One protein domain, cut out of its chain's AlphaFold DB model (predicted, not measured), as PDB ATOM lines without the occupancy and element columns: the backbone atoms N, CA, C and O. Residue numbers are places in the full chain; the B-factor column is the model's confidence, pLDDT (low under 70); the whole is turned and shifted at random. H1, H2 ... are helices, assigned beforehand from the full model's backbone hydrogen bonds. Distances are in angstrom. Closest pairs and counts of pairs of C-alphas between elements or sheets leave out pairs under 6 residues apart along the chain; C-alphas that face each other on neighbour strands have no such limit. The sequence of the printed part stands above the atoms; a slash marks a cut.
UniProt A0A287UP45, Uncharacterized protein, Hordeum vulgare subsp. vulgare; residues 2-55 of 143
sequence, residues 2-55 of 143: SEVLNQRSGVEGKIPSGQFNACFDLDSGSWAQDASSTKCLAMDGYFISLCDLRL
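What this domain is: This is residues 2 to 55 of the 143 residues of an uncharacterized protein of Hordeum vulgare subsp. vulgare (UniProt A0A287UP45). With little regular structure, three short helices are strung on a looping chain, and an 18-residue tail without named elements, residues 38 to 55, sweeps from H3 in a wide arch past H2 and H1 to the far end. The printed part has 54 residues with H1, H2 and H3 in that order and no named strand; its class is all helix, though these helices hold only 20 residues. It is only just loose, close to compact, with a radius of gyration of the C-alphas of 12.2 A and spans of 34 by 24 by 16 A.

Where its parts are: H1, residues 2 to 8, begins at C-alpha 2 (-27.393, -27.104, 9.756) and is 10.0 A long. H2, residues 18 to 23, is 8.6 A long. H3, residues 31 to 37, is 10.0 A long and ends at C-alpha 37 (-41.788, -21.569, 11.786).

How they stand to each other: H1 and H2 only just touch, with 3 pairs of C-alphas within 8 A, the closest those of Ser 2 and Phe 20 at 6.3 A. Their lines are about perpendicular, at 75 degrees. H1 and H3 are apart; H2 and H3 are only just apart, at 8.3 A. In H1, H2 and H3 every O i to N i+4 pair is within hydrogen-bond range.

The domain as a whole: The C-alphas farthest apart, of Lys 39 and Arg 54, are 35.4 A apart. The printed part has no cut, both links are short, and no printed residue is under 70 in pLDDT.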
ATOM      1  N   SER A   2     -28.378 -28.107   9.304       87.62
ATOM      2  CA  SER A   2     -27.393 -27.104   9.756       87.62
ATOM      3  C   SER A   2     -26.043 -27.705  10.151       87.62
ATOM      4  O   SER A   2     -25.003 -27.241   9.703       87.62
ATOM      5  N   GLU A   3     -26.064 -28.797  10.917       90.50
ATOM      6  CA  GLU A   3     -24.864 -29.516  11.359       90.50
ATOM      7  C   GLU A   3     -23.976 -29.984  10.192       90.50
ATOM      8  O   GLU A   3     -22.758 -29.875  10.272       90.50
ATOM      9  N   VAL A   4     -24.564 -30.431   9.077       87.38
ATOM     10  CA  VAL A   4     -23.798 -30.859   7.895       87.38
ATOM     11  C   VAL A   4     -23.108 -29.661   7.251       87.38
ATOM     12  O   VAL A   4     -21.922 -29.734   6.942       87.38
ATOM     13  N   LEU A   5     -23.823 -28.545   7.080       87.38
ATOM     14  CA  LEU A   5     -23.258 -27.325   6.500       87.38
ATOM     15  C   LEU A   5     -22.148 -26.750   7.391       87.38
ATOM     16  O   LEU A   5     -21.091 -26.365   6.894       87.38
ATOM     17  N   ASN A   6     -22.346 -26.776   8.709       88.81
ATOM     18  CA  ASN A   6     -21.346 -26.363   9.688       88.81
ATOM     19  C   ASN A   6     -20.078 -27.216   9.590       88.81
ATOM     20  O   ASN A   6     -18.993 -26.664   9.419       88.81
ATOM     21  N   GLN A   7     -20.212 -28.547   9.604       87.25
ATOM     22  CA  GLN A   7     -19.076 -29.468   9.487       87.25
ATOM     23  C   GLN A   7     -18.303 -29.254   8.182       87.25
ATOM     24  O   GLN A   7     -17.073 -29.245   8.184       87.25
ATOM     25  N   ARG A   8     -19.012 -29.026   7.069       84.25
ATOM     26  CA  ARG A   8     -18.392 -28.691   5.774       84.25
ATOM     27  C   ARG A   8     -17.657 -27.351   5.794       84.25
ATOM     28  O   ARG A   8     -16.704 -27.185   5.045       84.25
ATOM     29  N   SER A   9     -18.073 -26.439   6.664       79.44
ATOM     30  CA  SER A   9     -17.464 -25.118   6.860       79.44
ATOM     31  C   SER A   9     -16.412 -25.103   7.979       79.44
ATOM     32  O   SER A   9     -15.931 -24.038   8.354       79.44
ATOM     33  N   GLY A  10     -16.059 -26.266   8.545       81.56
ATOM     34  CA  GLY A  10     -15.101 -26.375   9.652       81.56
ATOM     35  C   GLY A  10     -15.627 -25.871  11.002       81.56
ATOM     36  O   GLY A  10     -14.843 -25.674  11.929       81.56
ATOM     37  N   VAL A  11     -16.939 -25.657  11.126       83.56
ATOM     38  CA  VAL A  11     -17.611 -25.252  12.365       83.56
ATOM     39  C   VAL A  11     -18.245 -26.480  13.014       83.56
ATOM     40  O   VAL A  11     -18.981 -27.233  12.382       83.56
ATOM     41  N   GLU A  12     -17.983 -26.686  14.298       83.81
ATOM     42  CA  GLU A  12     -18.596 -27.773  15.061       83.81
ATOM     43  C   GLU A  12     -19.940 -27.340  15.659       83.81
ATOM     44  O   GLU A  12     -20.112 -26.200  16.094       83.81
ATOM     45  N   GLY A  13     -20.889 -28.276  15.731       86.94
ATOM     46  CA  GLY A  13     -22.148 -28.100  16.451       86.94
ATOM     47  C   GLY A  13     -23.397 -27.985  15.575       86.94
ATOM     48  O   GLY A  13     -23.358 -27.990  14.345       86.94
ATOM     49  N   LYS A  14     -24.540 -27.906  16.266       88.12
ATOM     50  CA  LYS A  14     -25.888 -28.006  15.679       88.12
ATOM     51  C   LYS A  14     -26.578 -26.658  15.457       88.12
ATOM     52  O   LYS A  14     -27.569 -26.601  14.730       88.12
ATOM     53  N   ILE A  15     -26.053 -25.593  16.069       90.75
ATOM     54  CA  ILE A  15     -26.567 -24.229  15.909       90.75
ATOM     55  C   ILE A  15     -26.321 -23.803  14.460       90.75
ATOM     56  O   ILE A  15     -25.180 -23.908  14.008       90.75
ATOM     57  N   PRO A  16     -27.342 -23.364  13.713       89.38
ATOM     58  CA  PRO A  16     -27.147 -22.961  12.331       89.38
ATOM     59  C   PRO A  16     -26.158 -21.799  12.230       89.38
ATOM     60  O   PRO A  16     -26.252 -20.809  12.953       89.38
ATOM     61  N   SER A  17     -25.173 -21.959  11.349       89.38
ATOM     62  CA  SER A  17     -24.229 -20.895  11.019       89.38
ATOM     63  C   SER A  17     -24.924 -19.767  10.259       89.38
ATOM     64  O   SER A  17     -25.955 -19.964   9.618       89.38
ATOM     65  N   GLY A  18     -24.311 -18.581  10.256       88.44
ATOM     66  CA  GLY A  18     -24.800 -17.461   9.449       88.44
ATOM     67  C   GLY A  18     -24.890 -17.795   7.956       88.44
ATOM     68  O   GLY A  18     -25.806 -17.335   7.287       88.44
ATOM     69  N   GLN A  19     -24.000 -18.655   7.443       86.06
ATOM     70  CA  GLN A  19     -24.075 -19.147   6.062       86.06
ATOM     71  C   GLN A  19     -25.323 -19.998   5.824       86.06
ATOM     72  O   GLN A  19     -26.002 -19.799   4.824       86.06
ATOM     73  N   PHE A  20     -25.650 -20.909   6.746       89.38
ATOM     74  CA  PHE A  20     -26.888 -21.681   6.667       89.38
ATOM     75  C   PHE A  20     -28.110 -20.761   6.675       89.38
ATOM     76  O   PHE A  20     -28.981 -20.906   5.824       89.38
ATOM     77  N   ASN A  21     -28.144 -19.791   7.589       90.56
ATOM     78  CA  ASN A  21     -29.250 -18.844   7.682       90.56
ATOM     79  C   ASN A  21     -29.410 -18.026   6.395       90.56
ATOM     80  O   ASN A  21     -30.518 -17.910   5.886       90.56
ATOM     81  N   ALA A  22     -28.307 -17.543   5.819       88.25
ATOM     82  CA  ALA A  22     -28.324 -16.804   4.560       88.25
ATOM     83  C   ALA A  22     -28.761 -17.659   3.356       88.25
ATOM     84  O   ALA A  22     -29.364 -17.135   2.430       88.25
ATOM     85  N   CYS A  23     -28.486 -18.968   3.345       87.62
ATOM     86  CA  CYS A  23     -28.937 -19.855   2.263       87.62
ATOM     87  C   CYS A  23     -30.460 -20.055   2.222       87.62
ATOM     88  O   CYS A  23     -30.977 -20.460   1.183       87.62
ATOM     89  N   PHE A  24     -31.150 -19.824   3.339       89.00
ATOM     90  CA  PHE A  24     -32.587 -20.061   3.492       89.00
ATOM     91  C   PHE A  24     -33.355 -18.807   3.925       89.00
ATOM     92  O   PHE A  24     -34.503 -18.927   4.342       89.00
ATOM     93  N   ASP A  25     -32.722 -17.633   3.849       89.38
ATOM     94  CA  ASP A  25     -33.290 -16.344   4.261       89.38
ATOM     95  C   ASP A  25     -33.880 -16.362   5.690       89.38
ATOM     96  O   ASP A  25     -34.952 -15.823   5.953       89.38
ATOM     97  N   LEU A  26     -33.173 -17.003   6.630       89.12
ATOM     98  CA  LEU A  26     -33.550 -17.072   8.047       89.12
ATOM     99  C   LEU A  26     -32.981 -15.860   8.801       89.12
ATOM    100  O   LEU A  26     -31.805 -15.845   9.184       89.12
ATOM    101  N   ASP A  27     -33.798 -14.823   8.983       83.62
ATOM    102  CA  ASP A  27     -33.381 -13.506   9.477       83.62
ATOM    103  C   ASP A  27     -34.054 -13.074  10.791       83.62
ATOM    104  O   ASP A  27     -33.802 -11.969  11.277       83.62
ATOM    105  N   SER A  28     -34.840 -13.944  11.436       79.69
ATOM    106  CA  SER A  28     -35.625 -13.576  12.627       79.69
ATOM    107  C   SER A  28     -34.789 -13.309  13.891       79.69
ATOM    108  O   SER A  28     -35.329 -13.058  14.969       79.69
ATOM    109  N   GLY A  29     -33.457 -13.357  13.787       80.44
ATOM    110  CA  GLY A  29     -32.516 -13.101  14.879       80.44
ATOM    111  C   GLY A  29     -32.461 -14.213  15.931       80.44
ATOM    112  O   GLY A  29     -31.626 -14.166  16.836       80.44
ATOM    113  N   SER A  30     -33.309 -15.237  15.806       86.50
ATOM    114  CA  SER A  30     -33.371 -16.387  16.698       86.50
ATOM    115  C   SER A  30     -33.558 -17.667  15.898       86.50
ATOM    116  O   SER A  30     -34.642 -17.967  15.402       86.50
ATOM    117  N   TRP A  31     -32.518 -18.501  15.875       87.19
ATOM    118  CA  TRP A  31     -32.563 -19.790  15.185       87.19
ATOM    119  C   TRP A  31     -33.703 -20.699  15.675       87.19
ATOM    120  O   TRP A  31     -34.204 -21.526  14.918       87.19
ATOM    121  N   ALA A  32     -34.121 -20.564  16.939       89.62
ATOM    122  CA  ALA A  32     -35.217 -21.343  17.507       89.62
ATOM    123  C   ALA A  32     -36.581 -20.917  16.933       89.62
ATOM    124  O   ALA A  32     -37.474 -21.745  16.746       89.62
ATOM    125  N   GLN A  33     -36.738 -19.630  16.618       90.62
ATOM    126  CA  GLN A  33     -37.945 -19.093  16.000       90.62
ATOM    127  C   GLN A  33     -38.028 -19.498  14.523       90.62
ATOM    128  O   GLN A  33     -39.063 -19.996  14.075       90.62
ATOM    129  N   ASP A  34     -36.916 -19.412  13.799       89.69
ATOM    130  CA  ASP A  34     -36.810 -19.900  12.419       89.69
ATOM    131  C   ASP A  34     -37.090 -21.407  12.322       89.69
ATOM    132  O   ASP A  34     -37.858 -21.866  11.476       89.69
ATOM    133  N   ALA A  35     -36.536 -22.192  13.249       88.75
ATOM    134  CA  ALA A  35     -36.748 -23.636  13.288       88.75
ATOM    135  C   ALA A  35     -38.202 -24.026  13.593       88.75
ATOM    136  O   ALA A  35     -38.676 -25.036  13.082       88.75
ATOM    137  N   SER A  36     -38.912 -23.251  14.421       89.75
ATOM    138  CA  SER A  36     -40.315 -23.539  14.759       89.75
ATOM    139  C   SER A  36     -41.305 -23.093  13.678       89.75
ATOM    140  O   SER A  36     -42.362 -23.705  13.532       89.75
ATOM    141  N   SER A  37     -40.969 -22.055  12.906       89.88
ATOM    142  CA  SER A  37     -41.788 -21.569  11.786       89.88
ATOM    143  C   SER A  37     -41.596 -22.384  10.501       89.88
ATOM    144  O   SER A  37     -42.522 -22.494   9.691       89.88
ATOM    145  N   THR A  38     -40.431 -23.009  10.329       88.56
ATOM    146  CA  THR A  38     -40.098 -23.811   9.147       88.56
ATOM    147  C   THR A  38     -40.679 -25.223   9.252       88.56
ATOM    148  O   THR A  38     -40.239 -26.034  10.063       88.56
ATOM    149  N   LYS A  39     -41.656 -25.557   8.398       88.81
ATOM    150  CA  LYS A  39     -42.286 -26.895   8.374       88.81
ATOM    151  C   LYS A  39     -41.442 -27.946   7.658       88.81
ATOM    152  O   LYS A  39     -41.342 -29.085   8.108       88.81
ATOM    153  N   CYS A  40     -40.875 -27.571   6.522       86.06
ATOM    154  CA  CYS A  40     -40.060 -28.423   5.675       86.06
ATOM    155  C   CYS A  40     -38.896 -27.598   5.129       86.06
ATOM    156  O   CYS A  40     -39.044 -26.422   4.809       86.06
ATOM    157  N   LEU A  41     -37.727 -28.228   5.049       86.00
ATOM    158  CA  LEU A  41     -36.531 -27.629   4.479       86.00
ATOM    159  C   LEU A  41     -35.764 -28.712   3.733       86.00
ATOM    160  O   LEU A  41     -35.521 -29.791   4.279       86.00
ATOM    161  N   ALA A  42     -35.390 -28.422   2.494       85.62
ATOM    162  CA  ALA A  42     -34.601 -29.305   1.652       85.62
ATOM    163  C   ALA A  42     -33.356 -28.561   1.170       85.62
ATOM    164  O   ALA A  42     -33.404 -27.367   0.887       85.62
ATOM    165  N   MET A  43     -32.241 -29.281   1.076       81.12
ATOM    166  CA  MET A  43     -30.981 -28.761   0.564       81.12
ATOM    167  C   MET A  43     -30.444 -29.740  -0.472       81.12
ATOM    168  O   MET A  43     -30.214 -30.903  -0.143       81.12
ATOM    169  N   ASP A  44     -30.221 -29.254  -1.689       83.19
ATOM    170  CA  ASP A  44     -29.472 -29.950  -2.731       83.19
ATOM    171  C   ASP A  44     -28.377 -29.011  -3.247       83.19
ATOM    172  O   ASP A  44     -28.604 -27.811  -3.421       83.19
ATOM    173  N   GLY A  45     -27.165 -29.525  -3.415       76.50
ATOM    174  CA  GLY A  45     -26.016 -28.698  -3.761       76.50
ATOM    175  C   GLY A  45     -24.683 -29.422  -3.641       76.50
ATOM    176  O   GLY A  45     -24.531 -30.395  -2.903       76.50
ATOM    177  N   TYR A  46     -23.692 -28.917  -4.377       79.06
ATOM    178  CA  TYR A  46     -22.325 -29.431  -4.363       79.06
ATOM    179  C   TYR A  46     -21.398 -28.455  -3.636       79.06
ATOM    180  O   TYR A  46     -21.437 -27.252  -3.886       79.06
ATOM    181  N   PHE A  47     -20.543 -28.977  -2.758       77.50
ATOM    182  CA  PHE A  47     -19.566 -28.181  -2.018       77.50
ATOM    183  C   PHE A  47     -18.198 -28.303  -2.685       77.50
ATOM    184  O   PHE A  47     -17.694 -29.410  -2.872       77.50
ATOM    185  N   ILE A  48     -17.596 -27.166  -3.026       83.00
ATOM    186  CA  ILE A  48     -16.250 -27.097  -3.597       83.00
ATOM    187  C   ILE A  48     -15.375 -26.321  -2.615       83.00
ATOM    188  O   ILE A  48     -15.546 -25.115  -2.448       83.00
ATOM    189  N   SER A  49     -14.436 -27.007  -1.964       80.19
ATOM    190  CA  SER A  49     -13.439 -26.358  -1.110       80.19
ATOM    191  C   SER A  49     -12.378 -25.684  -1.978       80.19
ATOM    192  O   SER A  49     -11.689 -26.352  -2.745       80.19
ATOM    193  N   LEU A  50     -12.247 -24.359  -1.862       83.75
ATOM    194  CA  LEU A  50     -11.224 -23.587  -2.581       83.75
ATOM    195  C   LEU A  50      -9.924 -23.457  -1.778       83.75
ATOM    196  O   LEU A  50      -8.837 -23.469  -2.347       83.75
ATOM    197  N   CYS A  51     -10.033 -23.342  -0.455       76.75
ATOM    198  CA  CYS A  51      -8.904 -23.270   0.463       76.75
ATOM    199  C   CYS A  51      -9.333 -23.696   1.872       76.75
ATOM    200  O   CYS A  51     -10.435 -23.362   2.308       76.75
ATOM    201  N   ASP A  52      -8.440 -24.366   2.597       76.50
ATOM    202  CA  ASP A  52      -8.649 -24.714   4.002       76.50
ATOM    203  C   ASP A  52      -7.976 -23.673   4.902       76.50
ATOM    204  O   ASP A  52      -6.750 -23.638   5.036       76.50
ATOM    205  N   LEU A  53      -8.780 -22.817   5.535       73.19
ATOM    206  CA  LEU A  53      -8.299 -21.861   6.530       73.19
ATOM    207  C   LEU A  53      -8.366 -22.494   7.923       73.19
ATOM    208  O   LEU A  53      -9.442 -22.678   8.489       73.19
ATOM    209  N   ARG A  54      -7.206 -22.795   8.504       74.69
ATOM    210  CA  ARG A  54      -7.106 -23.250   9.896       74.69
ATOM    211  C   ARG A  54      -6.886 -22.058  10.818       74.69
ATOM    212  O   ARG A  54      -5.800 -21.489  10.856       74.69
ATOM    213  N   LEU A  55      -7.921 -21.693  11.570       71.19
ATOM    214  CA  LEU A  55      -7.781 -20.782  12.701       71.19
ATOM    215  C   LEU A  55      -7.271 -21.573  13.904       71.19
ATOM    216  O   LEU A  55      -8.041 -22.234  14.604       71.19
TER     217      LEU A  55